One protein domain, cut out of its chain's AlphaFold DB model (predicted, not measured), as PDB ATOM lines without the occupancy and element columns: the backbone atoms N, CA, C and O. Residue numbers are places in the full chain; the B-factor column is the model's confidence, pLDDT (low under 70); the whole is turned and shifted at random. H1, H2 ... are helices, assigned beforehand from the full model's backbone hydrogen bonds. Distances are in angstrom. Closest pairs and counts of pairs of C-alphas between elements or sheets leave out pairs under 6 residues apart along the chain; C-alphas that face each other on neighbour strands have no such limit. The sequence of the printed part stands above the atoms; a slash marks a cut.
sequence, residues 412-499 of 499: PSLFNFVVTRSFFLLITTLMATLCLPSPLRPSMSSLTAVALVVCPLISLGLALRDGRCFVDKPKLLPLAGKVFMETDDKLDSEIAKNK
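What this domain is: This is residues 412 to 499 of the 499 residues of the protein "SAC domain-containing protein" of Spongospora subterranea (UniProt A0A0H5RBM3). A long helical hairpin, H1 and H2, has little H3 at the end away from its link; beyond H3 a long loop leads to H4, which touches no helix. The 88 printed residues hold four named helices, H1 to H4 in order, and no named strand: all helix. The whole is an extended rod, radius of gyration of the C-alphas 18.6 A, spanning 61 by 24 by 15 A.

Where its parts are: Find C-alpha 412 at (2.570, 33.549, 29.621); from there H1 runs 32.9 A to residue 434. H2, residues 444 to 465, covers 30.8 A, with a kink of 28 degrees near residue 451. H3 is residues 467 to 470. H4, residues 482 to 497, ends at C-alpha 497, (7.487, 15.412, 14.071).

How they stand to each other: Look at Ser 422 and Cys 455: their C-alphas, 4.8 A apart, are the closest where H1 and H2 touch. These run opposite ways at a steep tilt of 39 degrees. H3 is close to but not clearly touching H1, with C-alphas 414 and 470 closest at 5.4 A. H3 and H4 are near each other. Every O i to N i+4 pair is within hydrogen-bond range in H1, 16 of 18 in H2 and 10 of 12 in H4; H3 is too short for one.

The domain as a whole: The C-alphas of Pro 439 and Gly 481 are farthest apart, 61.1 A. The printed part has no cut; the H3 to H4 link is long. Residues 480 to 499 are under pLDDT 70.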
ATOM      1  N   PRO A 412       2.669  32.808  30.880       85.94
ATOM      2  CA  PRO A 412       2.570  33.549  29.621       85.94
ATOM      3  C   PRO A 412       2.332  32.670  28.391       85.94
ATOM      4  O   PRO A 412       1.458  32.960  27.577       85.94
ATOM      5  N   SER A 413       3.068  31.566  28.259       84.94
ATOM      6  CA  SER A 413       2.911  30.628  27.144       84.94
ATOM      7  C   SER A 413       1.572  29.899  27.171       84.94
ATOM      8  O   SER A 413       0.967  29.724  26.113       84.94
ATOM      9  N   LEU A 414       1.081  29.521  28.357       86.81
ATOM     10  CA  LEU A 414      -0.254  28.944  28.526       86.81
ATOM     11  C   LEU A 414      -1.335  29.940  28.102       86.81
ATOM     12  O   LEU A 414      -2.223  29.600  27.324       86.81
ATOM     13  N   PHE A 415      -1.238  31.177  28.592       88.25
ATOM     14  CA  PHE A 415      -2.179  32.243  28.274       88.25
ATOM     15  C   PHE A 415      -2.209  32.521  26.770       88.25
ATOM     16  O   PHE A 415      -3.275  32.474  26.163       88.25
ATOM     17  N   ASN A 416      -1.041  32.713  26.150       88.00
ATOM     18  CA  ASN A 416      -0.929  32.934  24.710       88.00
ATOM     19  C   ASN A 416      -1.512  31.762  23.913       88.00
ATOM     20  O   ASN A 416      -2.274  31.979  22.975       88.00
ATOM     21  N   PHE A 417      -1.220  30.518  24.304       88.81
ATOM     22  CA  PHE A 417      -1.783  29.343  23.644       88.81
ATOM     23  C   PHE A 417      -3.312  29.329  23.712       88.81
ATOM     24  O   PHE A 417      -3.963  29.163  22.680       88.81
ATOM     25  N   VAL A 418      -3.883  29.538  24.903       89.88
ATOM     26  CA  VAL A 418      -5.335  29.533  25.106       89.88
ATOM     27  C   VAL A 418      -5.989  30.667  24.324       89.88
ATOM     28  O   VAL A 418      -6.950  30.414  23.605       89.88
ATOM     29  N   VAL A 419      -5.459  31.888  24.397       91.00
ATOM     30  CA  VAL A 419      -6.023  33.056  23.705       91.00
ATOM     31  C   VAL A 419      -5.956  32.888  22.189       91.00
ATOM     32  O   VAL A 419      -6.983  32.999  21.521       91.00
ATOM     33  N   THR A 420      -4.786  32.560  21.632       90.06
ATOM     34  CA  THR A 420      -4.617  32.426  20.178       90.06
ATOM     35  C   THR A 420      -5.464  31.284  19.610       90.06
ATOM     36  O   THR A 420      -6.115  31.462  18.580       90.06
ATOM     37  N   ARG A 421      -5.523  30.123  20.282       89.12
ATOM     38  CA  ARG A 421      -6.380  28.998  19.858       89.12
ATOM     39  C   ARG A 421      -7.862  29.329  19.982       89.12
ATOM     40  O   ARG A 421      -8.616  29.011  19.066       89.12
ATOM     41  N   SER A 422      -8.273  29.994  21.061       90.88
ATOM     42  CA  SER A 422      -9.673  30.392  21.255       90.88
ATOM     43  C   SER A 422     -10.122  31.366  20.179       90.88
ATOM     44  O   SER A 422     -11.211  31.214  19.638       90.88
ATOM     45  N   PHE A 423      -9.264  32.324  19.826       91.69
ATOM     46  CA  PHE A 423      -9.526  33.276  18.754       91.69
ATOM     47  C   PHE A 423      -9.650  32.585  17.390       91.69
ATOM     48  O   PHE A 423     -10.588  32.852  16.643       91.69
ATOM     49  N   PHE A 424      -8.759  31.637  17.085       91.44
ATOM     50  CA  PHE A 424      -8.827  30.866  15.842       91.44
ATOM     51  C   PHE A 424     -10.096  30.002  15.755       91.44
ATOM     52  O   PHE A 424     -10.766  29.985  14.722       91.44
ATOM     53  N   LEU A 425     -10.458  29.313  16.844       89.44
ATOM     54  CA  LEU A 425     -11.696  28.533  16.928       89.44
ATOM     55  C   LEU A 425     -12.929  29.427  16.770       89.44
ATOM     56  O   LEU A 425     -13.821  29.087  15.998       89.44
ATOM     57  N   LEU A 426     -12.941  30.595  17.417       89.00
ATOM     58  CA  LEU A 426     -14.015  31.578  17.292       89.00
ATOM     59  C   LEU A 426     -14.194  32.024  15.834       89.00
ATOM     60  O   LEU A 426     -15.303  31.936  15.309       89.00
ATOM     61  N   ILE A 427     -13.114  32.420  15.149       89.25
ATOM     62  CA  ILE A 427     -13.165  32.790  13.723       89.25
ATOM     63  C   ILE A 427     -13.682  31.625  12.879       89.25
ATOM     64  O   ILE A 427     -14.543  31.820  12.025       89.25
ATOM     65  N   THR A 428     -13.199  30.410  13.134       87.62
ATOM     66  CA  THR A 428     -13.613  29.218  12.381       87.62
ATOM     67  C   THR A 428     -15.106  28.941  12.564       87.62
ATOM     68  O   THR A 428     -15.807  28.703  11.584       87.62
ATOM     69  N   THR A 429     -15.625  29.036  13.795       85.12
ATOM     70  CA  THR A 429     -17.063  28.876  14.071       85.12
ATOM     71  C   THR A 429     -17.908  29.968  13.420       85.12
ATOM     72  O   THR A 429     -18.975  29.675  12.880       85.12
ATOM     73  N   LEU A 430     -17.417  31.210  13.407       85.31
ATOM     74  CA  LEU A 430     -18.081  32.330  12.750       85.31
ATOM     75  C   LEU A 430     -18.172  32.093  11.237       85.31
ATOM     76  O   LEU A 430     -19.258  32.170  10.668       85.31
ATOM     77  N   MET A 431     -17.052  31.730  10.605       85.94
ATOM     78  CA  MET A 431     -16.987  31.440   9.170       85.94
ATOM     79  C   MET A 431     -17.863  30.244   8.785       85.94
ATOM     80  O   MET A 431     -18.646  30.342   7.847       85.94
ATOM     81  N   ALA A 432     -17.810  29.144   9.546       84.12
ATOM     82  CA  ALA A 432     -18.652  27.973   9.306       84.12
ATOM     83  C   ALA A 432     -20.152  28.306   9.391       84.12
ATOM     84  O   ALA A 432     -20.948  27.805   8.601       84.12
ATOM     85  N   THR A 433     -20.536  29.200  10.309       81.12
ATOM     86  CA  THR A 433     -21.930  29.644  10.463       81.12
ATOM     87  C   THR A 433     -22.378  30.537   9.308       81.12
ATOM     88  O   THR A 433     -23.517  30.431   8.857       81.12
ATOM     89  N   LEU A 434     -21.485  31.380   8.778       82.44
ATOM     90  CA  LEU A 434     -21.761  32.182   7.582       82.44
ATOM     91  C   LEU A 434     -22.001  31.309   6.338       82.44
ATOM     92  O   LEU A 434     -22.756  31.714   5.456       82.44
ATOM     93  N   CYS A 435     -21.426  30.103   6.292       83.06
ATOM     94  CA  CYS A 435     -21.645  29.127   5.222       83.06
ATOM     95  C   CYS A 435     -22.970  28.340   5.335       83.06
ATOM     96  O   CYS A 435     -23.318  27.627   4.394       83.06
ATOM     97  N   LEU A 436     -23.725  28.442   6.439       81.06
ATOM     98  CA  LEU A 436     -24.997  27.722   6.605       81.06
ATOM     99  C   LEU A 436     -26.156  28.384   5.823       81.06
ATOM    100  O   LEU A 436     -26.223  29.618   5.718       81.06
ATOM    101  N   PRO A 437     -27.133  27.600   5.324       81.06
ATOM    102  CA  PRO A 437     -28.372  28.133   4.757       81.06
ATOM    103  C   PRO A 437     -29.091  29.056   5.749       81.06
ATOM    104  O   PRO A 437     -29.116  28.779   6.948       81.06
ATOM    105  N   SER A 438     -29.707  30.135   5.256       76.69
ATOM    106  CA  SER A 438     -30.421  31.119   6.086       76.69
ATOM    107  C   SER A 438     -31.410  30.533   7.112       76.69
ATOM    108  O   SER A 438     -31.394  31.035   8.234       76.69
ATOM    109  N   PRO A 439     -32.211  29.479   6.829       76.44
ATOM    110  CA  PRO A 439     -33.143  28.933   7.821       76.44
ATOM    111  C   PRO A 439     -32.466  28.155   8.962       76.44
ATOM    112  O   PRO A 439     -33.099  27.909   9.981       76.44
ATOM    113  N   LEU A 440     -31.199  27.759   8.803       72.44
ATOM    114  CA  LEU A 440     -30.442  26.975   9.786       72.44
ATOM    115  C   LEU A 440     -29.423  27.822  10.564       72.44
ATOM    116  O   LEU A 440     -28.729  27.289  11.429       72.44
ATOM    117  N   ARG A 441     -29.296  29.124  10.264       76.12
ATOM    118  CA  ARG A 441     -28.347  29.999  10.962       76.12
ATOM    119  C   ARG A 441     -28.861  30.331  12.366       76.12
ATOM    120  O   ARG A 441     -29.878  31.018  12.479       76.12
ATOM    121  N   PRO A 442     -28.165  29.919  13.441       74.38
ATOM    122  CA  PRO A 442     -28.426  30.477  14.763       74.38
ATOM    123  C   PRO A 442     -28.194  31.993  14.747       74.38
ATOM    124  O   PRO A 442     -27.458  32.515  13.902       74.38
ATOM    125  N   SER A 443     -28.800  32.724  15.689       78.88
ATOM    126  CA  SER A 443     -28.541  34.163  15.786       78.88
ATOM    127  C   SER A 443     -27.052  34.392  16.054       78.88
ATOM    128  O   SER A 443     -26.463  33.748  16.926       78.88
ATOM    129  N   MET A 444     -26.431  35.311  15.310       71.06
ATOM    130  CA  MET A 444     -24.991  35.579  15.422       71.06
ATOM    131  C   MET A 444     -24.577  35.903  16.865       71.06
ATOM    132  O   MET A 444     -23.531  35.450  17.318       71.06
ATOM    133  N   SER A 445     -25.436  36.604  17.613       73.62
ATOM    134  CA  SER A 445     -25.234  36.911  19.032       73.62
ATOM    135  C   SER A 445     -25.181  35.656  19.909       73.62
ATOM    136  O   SER A 445     -24.254  35.517  20.710       73.62
ATOM    137  N   SER A 446     -26.107  34.706  19.729       79.94
ATOM    138  CA  SER A 446     -26.125  33.453  20.498       79.94
ATOM    139  C   SER A 446     -24.887  32.592  20.235       79.94
ATOM    140  O   SER A 446     -24.270  32.095  21.176       79.94
ATOM    141  N   LEU A 447     -24.455  32.493  18.974       76.62
ATOM    142  CA  LEU A 447     -23.271  31.727  18.600       76.62
ATOM    143  C   LEU A 447     -21.993  32.353  19.166       76.62
ATOM    144  O   LEU A 447     -21.168  31.645  19.740       76.62
ATOM    145  N   THR A 448     -21.839  33.678  19.060       78.25
ATOM    146  CA  THR A 448     -20.675  34.366  19.637       78.25
ATOM    147  C   THR A 448     -20.607  34.204  21.153       78.25
ATOM    148  O   THR A 448     -19.530  33.936  21.678       78.25
ATOM    149  N   ALA A 449     -21.742  34.278  21.856       83.25
ATOM    150  CA  ALA A 449     -21.787  34.093  23.303       83.25
ATOM    151  C   ALA A 449     -21.363  32.672  23.714       83.25
ATOM    152  O   ALA A 449     -20.542  32.511  24.616       83.25
ATOM    153  N   VAL A 450     -21.859  31.641  23.017       86.31
ATOM    154  CA  VAL A 450     -21.471  30.245  23.276       86.31
ATOM    155  C   VAL A 450     -19.999  30.012  22.933       86.31
ATOM    156  O   VAL A 450     -19.263  29.436  23.735       86.31
ATOM    157  N   ALA A 451     -19.533  30.491  21.778       85.69
ATOM    158  CA  ALA A 451     -18.156  30.298  21.332       85.69
ATOM    159  C   ALA A 451     -17.132  31.003  22.242       85.69
ATOM    160  O   ALA A 451     -16.067  30.435  22.491       85.69
ATOM    161  N   LEU A 452     -17.460  32.174  22.802       87.00
ATOM    162  CA  LEU A 452     -16.613  32.883  23.773       87.00
ATOM    163  C   LEU A 452     -16.391  32.099  25.073       87.00
ATOM    164  O   LEU A 452     -15.386  32.317  25.740       87.00
ATOM    165  N   VAL A 453     -17.288  31.173  25.420       88.25
ATOM    166  CA  VAL A 453     -17.142  30.301  26.595       88.25
ATOM    167  C   VAL A 453     -16.522  28.959  26.208       88.25
ATOM    168  O   VAL A 453     -15.577  28.496  26.844       88.25
ATOM    169  N   VAL A 454     -17.014  28.333  25.139       90.75
ATOM    170  CA  VAL A 454     -16.612  26.977  24.743       90.75
ATOM    171  C   VAL A 454     -15.198  26.944  24.155       90.75
ATOM    172  O   VAL A 454     -14.432  26.035  24.478       90.75
ATOM    173  N   CYS A 455     -14.798  27.928  23.340       91.31
ATOM    174  CA  CYS A 455     -13.477  27.918  22.699       91.31
ATOM    175  C   CYS A 455     -12.318  28.010  23.714       91.31
ATOM    176  O   CYS A 455     -11.368  27.228  23.578       91.31
ATOM    177  N   PRO A 456     -12.383  28.865  24.757       91.69
ATOM    178  CA  PRO A 456     -11.414  28.839  25.852       91.69
ATOM    179  C   PRO A 456     -11.390  27.526  26.621       91.69
ATOM    180  O   PRO A 456     -10.304  27.043  26.929       91.69
ATOM    181  N   LEU A 457     -12.545  26.910  26.888       91.31
ATOM    182  CA  LEU A 457     -12.603  25.623  27.588       91.31
ATOM    183  C   LEU A 457     -11.955  24.497  26.775       91.31
ATOM    184  O   LEU A 457     -11.172  23.724  27.325       91.31
ATOM    185  N   ILE A 458     -12.210  24.436  25.463       91.06
ATOM    186  CA  ILE A 458     -11.555  23.479  24.557       91.06
ATOM    187  C   ILE A 458     -10.045  23.738  24.515       91.06
ATOM    188  O   ILE A 458      -9.251  22.810  24.671       91.06
ATOM    189  N   SER A 459      -9.638  24.997  24.338       90.44
ATOM    190  CA  SER A 459      -8.222  25.376  24.259       90.44
ATOM    191  C   SER A 459      -7.480  25.065  25.559       90.44
ATOM    192  O   SER A 459      -6.363  24.553  25.523       90.44
ATOM    193  N   LEU A 460      -8.117  25.308  26.707       90.19
ATOM    194  CA  LEU A 460      -7.594  24.939  28.016       90.19
ATOM    195  C   LEU A 460      -7.523  23.417  28.177       90.19
ATOM    196  O   LEU A 460      -6.513  22.913  28.652       90.19
ATOM    197  N   GLY A 461      -8.540  22.671  27.739       89.06
ATOM    198  CA  GLY A 461      -8.530  21.206  27.754       89.06
ATOM    199  C   GLY A 461      -7.364  20.613  26.955       89.06
ATOM    200  O   GLY A 461      -6.671  19.719  27.440       89.06
ATOM    201  N   LEU A 462      -7.086  21.163  25.769       87.75
ATOM    202  CA  LEU A 462      -5.914  20.797  24.966       87.75
ATOM    203  C   LEU A 462      -4.603  21.173  25.668       87.75
ATOM    204  O   LEU A 462      -3.677  20.367  25.709       87.75
ATOM    205  N   ALA A 463      -4.537  22.359  26.277       87.00
ATOM    206  CA  ALA A 463      -3.357  22.781  27.024       87.00
ATOM    207  C   ALA A 463      -3.085  21.888  28.246       87.00
ATOM    208  O   ALA A 463      -1.935  21.579  28.534       87.00
ATOM    209  N   LEU A 464      -4.128  21.421  28.939       86.75
ATOM    210  CA  LEU A 464      -4.015  20.479  30.059       86.75
ATOM    211  C   LEU A 464      -3.569  19.081  29.608       86.75
ATOM    212  O   LEU A 464      -2.897  18.380  30.371       86.75
ATOM    213  N   ARG A 465      -3.916  18.668  28.382       85.12
ATOM    214  CA  ARG A 465      -3.421  17.416  27.790       85.12
ATOM    215  C   ARG A 465      -1.908  17.477  27.590       85.12
ATOM    216  O   ARG A 465      -1.203  16.582  28.052       85.12
ATOM    217  N   ASP A 466      -1.431  18.576  27.010       81.69
ATOM    218  CA  ASP A 466      -0.023  18.793  26.662       81.69
ATOM    219  C   ASP A 466       0.696  19.646  27.732       81.69
ATOM    220  O   ASP A 466       1.660  20.363  27.459       81.69
ATOM    221  N   GLY A 467       0.231  19.554  28.986       83.12
ATOM    222  CA  GLY A 467       0.550  20.484  30.074       83.12
ATOM    223  C   GLY A 467       2.034  20.648  30.396       83.12
ATOM    224  O   GLY A 467       2.434  21.695  30.892       83.12
ATOM    225  N   ARG A 468       2.877  19.659  30.065       82.31
ATOM    226  CA  ARG A 468       4.343  19.755  30.209       82.31
ATOM    227  C   ARG A 468       4.966  20.880  29.377       82.31
ATOM    228  O   ARG A 468       6.026  21.373  29.744       82.31
ATOM    229  N   CYS A 469       4.326  21.285  28.284       80.38
ATOM    230  CA  CYS A 469       4.817  22.377  27.446       80.38
ATOM    231  C   CYS A 469       4.640  23.744  28.106       80.38
ATOM    232  O   CYS A 469       5.221  24.708  27.639       80.38
ATOM    233  N   PHE A 470       3.814  23.836  29.149       86.06
ATOM    234  CA  PHE A 470       3.359  25.096  29.735       86.06
ATOM    235  C   PHE A 470       3.776  25.256  31.198       86.06
ATOM    236  O   PHE A 470       3.239  26.112  31.901       86.06
ATOM    237  N   VAL A 471       4.698  24.418  31.675       87.25
ATOM    238  CA  VAL A 471       5.280  24.549  33.012       87.25
ATOM    239  C   VAL A 471       6.622  25.272  32.946       87.25
ATOM    240  O   VAL A 471       7.352  25.161  31.965       87.25
ATOM    241  N   ASP A 472       6.947  26.002  34.006       87.00
ATOM    242  CA  ASP A 472       8.250  26.627  34.206       87.00
ATOM    243  C   ASP A 472       9.305  25.545  34.485       87.00
ATOM    244  O   ASP A 472       9.269  24.868  35.519       87.00
ATOM    245  N   LYS A 473      10.232  25.361  33.540       85.00
ATOM    246  CA  LYS A 473      11.338  24.397  33.622       85.00
ATOM    247  C   LYS A 473      12.650  25.117  33.988       85.00
ATOM    248  O   LYS A 473      12.830  26.266  33.582       85.00
ATOM    249  N   PRO A 474      13.572  24.472  34.732       86.44
ATOM    250  CA  PRO A 474      14.908  25.028  34.961       86.44
ATOM    251  C   PRO A 474      15.641  25.222  33.628       86.44
ATOM    252  O   PRO A 474      15.521  24.394  32.725       86.44
ATOM    253  N   LYS A 475      16.388  26.321  33.504       84.38
ATOM    254  CA  LYS A 475      17.054  26.737  32.259       84.38
ATOM    255  C   LYS A 475      18.582  26.602  32.330       84.38
ATOM    256  O   LYS A 475      19.241  26.640  31.288       84.38
ATOM    257  N   LEU A 476      19.158  26.461  33.533       82.75
ATOM    258  CA  LEU A 476      20.613  26.383  33.747       82.75
ATOM    259  C   LEU A 476      21.169  24.960  33.649       82.75
ATOM    260  O   LEU A 476      22.224  24.747  33.052       82.75
ATOM    261  N   LEU A 477      20.463  23.996  34.237       81.88
ATOM    262  CA  LEU A 477      20.844  22.586  34.299       81.88
ATOM    263  C   LEU A 477      19.675  21.714  33.831       81.88
ATOM    264  O   LEU A 477      18.521  22.125  33.980       81.88
ATOM    265  N   PRO A 478      19.945  20.505  33.303       76.31
ATOM    266  CA  PRO A 478      18.877  19.605  32.908       76.31
ATOM    267  C   PRO A 478      18.106  19.128  34.144       76.31
ATOM    268  O   PRO A 478      18.611  19.137  35.275       76.31
ATOM    269  N   LEU A 479      16.877  18.661  33.924       72.81
ATOM    270  CA  LEU A 479      16.119  17.946  34.948       72.81
ATOM    271  C   LEU A 479      16.936  16.728  35.420       72.81
ATOM    272  O   LEU A 479      17.547  16.024  34.618       72.81
ATOM    273  N   ALA A 480      17.018  16.511  36.735       60.56
ATOM    274  CA  ALA A 480      18.007  15.602  37.322       60.56
ATOM    275  C   ALA A 480      17.600  14.116  37.244       60.56
ATOM    276  O   ALA A 480      16.709  13.696  37.972       60.56
ATOM    277  N   GLY A 481      18.287  13.310  36.426       51.47
ATOM    278  CA  GLY A 481      18.142  11.845  36.367       51.47
ATOM    279  C   GLY A 481      18.135  11.296  34.933       51.47
ATOM    280  O   GLY A 481      17.578  11.927  34.039       51.47
ATOM    281  N   LYS A 482      18.721  10.105  34.707       42.88
ATOM    282  CA  LYS A 482      18.720   9.395  33.403       42.88
ATOM    283  C   LYS A 482      17.318   9.241  32.803       42.88
ATOM    284  O   LYS A 482      17.163   9.324  31.590       42.88
ATOM    285  N   VAL A 483      16.302   9.116  33.662       48.59
ATOM    286  CA  VAL A 483      14.874   9.074  33.297       48.59
ATOM    287  C   VAL A 483      14.470  10.228  32.368       48.59
ATOM    288  O   VAL A 483      13.588  10.058  31.528       48.59
ATOM    289  N   PHE A 484      15.107  11.398  32.497       49.28
ATOM    290  CA  PHE A 484      14.719  12.607  31.774       49.28
ATOM    291  C   PHE A 484      15.339  12.763  30.396       49.28
ATOM    292  O   PHE A 484      14.658  13.299  29.527       49.28
ATOM    293  N   MET A 485      16.567  12.280  30.169       45.66
ATOM    294  CA  MET A 485      17.178  12.409  28.841       45.66
ATOM    295  C   MET A 485      16.366  11.639  27.800       45.66
ATOM    296  O   MET A 485      16.015  12.188  26.769       45.66
ATOM    297  N   GLU A 486      15.913  10.421  28.107       41.56
ATOM    298  CA  GLU A 486      15.116   9.661  27.139       41.56
ATOM    299  C   GLU A 486      13.670  10.157  26.969       41.56
ATOM    300  O   GLU A 486      13.074   9.900  25.924       41.56
ATOM    301  N   THR A 487      13.062  10.811  27.969       43.34
ATOM    302  CA  THR A 487      11.631  11.179  27.915       43.34
ATOM    303  C   THR A 487      11.358  12.600  27.432       43.34
ATOM    304  O   THR A 487      10.383  12.775  26.701       43.34
ATOM    305  N   ASP A 488      12.177  13.592  27.793       48.19
ATOM    306  CA  ASP A 488      12.021  14.951  27.247       48.19
ATOM    307  C   ASP A 488      12.508  14.998  25.785       48.19
ATOM    308  O   ASP A 488      11.788  15.547  24.953       48.19
ATOM    309  N   ASP A 489      13.590  14.291  25.417       44.72
ATOM    310  CA  ASP A 489      14.035  14.203  24.013       44.72
ATOM    311  C   ASP A 489      12.999  13.491  23.126       44.72
ATOM    312  O   ASP A 489      12.737  13.921  22.002       44.72
ATOM    313  N   LYS A 490      12.344  12.429  23.625       42.31
ATOM    314  CA  LYS A 490      11.258  11.756  22.888       42.31
ATOM    315  C   LYS A 490      10.046  12.665  22.713       42.31
ATOM    316  O   LYS A 490       9.564  12.777  21.591       42.31
ATOM    317  N   LEU A 491       9.587  13.345  23.768       43.97
ATOM    318  CA  LEU A 491       8.415  14.223  23.697       43.97
ATOM    319  C   LEU A 491       8.670  15.445  22.800       43.97
ATOM    320  O   LEU A 491       7.827  15.778  21.968       43.97
ATOM    321  N   ASP A 492       9.843  16.069  22.911       45.56
ATOM    322  CA  ASP A 492      10.235  17.195  22.061       45.56
ATOM    323  C   ASP A 492      10.430  16.743  20.602       45.56
ATOM    324  O   ASP A 492      10.012  17.449  19.680       45.56
ATOM    325  N   SER A 493      10.957  15.531  20.365       42.19
ATOM    326  CA  SER A 493      11.067  14.950  19.018       42.19
ATOM    327  C   SER A 493       9.717  14.553  18.407       42.19
ATOM    328  O   SER A 493       9.518  14.729  17.206       42.19
ATOM    329  N   GLU A 494       8.759  14.062  19.198       39.97
ATOM    330  CA  GLU A 494       7.401  13.743  18.742       39.97
ATOM    331  C   GLU A 494       6.593  15.013  18.451       39.97
ATOM    332  O   GLU A 494       5.854  15.062  17.469       39.97
ATOM    333  N   ILE A 495       6.764  16.073  19.248       44.81
ATOM    334  CA  ILE A 495       6.153  17.385  18.989       44.81
ATOM    335  C   ILE A 495       6.777  18.049  17.753       44.81
ATOM    336  O   ILE A 495       6.068  18.731  17.011       44.81
ATOM    337  N   ALA A 496       8.077  17.853  17.514       40.59
ATOM    338  CA  ALA A 496       8.750  18.326  16.306       40.59
ATOM    339  C   ALA A 496       8.342  17.543  15.046       40.59
ATOM    340  O   ALA A 496       8.341  18.121  13.967       40.59
ATOM    341  N   LYS A 497       7.977  16.259  15.177       36.81
ATOM    342  CA  LYS A 497       7.487  15.412  14.071       36.81
ATOM    343  C   LYS A 497       5.994  15.581  13.763       36.81
ATOM    344  O   LYS A 497       5.577  15.263  12.657       36.81
ATOM    345  N   ASN A 498       5.194  16.047  14.726       35.22
ATOM    346  CA  ASN A 498       3.747  16.281  14.582       35.22
ATOM    347  C   ASN A 498       3.390  17.735  14.202       35.22
ATOM    348  O   ASN A 498       2.244  18.165  14.367       35.22
ATOM    349  N   LYS A 499       4.369  18.500  13.722       34.00
ATOM    350  CA  LYS A 499       4.219  19.810  13.081       34.00
ATOM    351  C   LYS A 499       4.797  19.731  11.683       34.00
ATOM    352  O   LYS A 499       4.316  20.526  10.847       34.00
TER     353      LYS A 499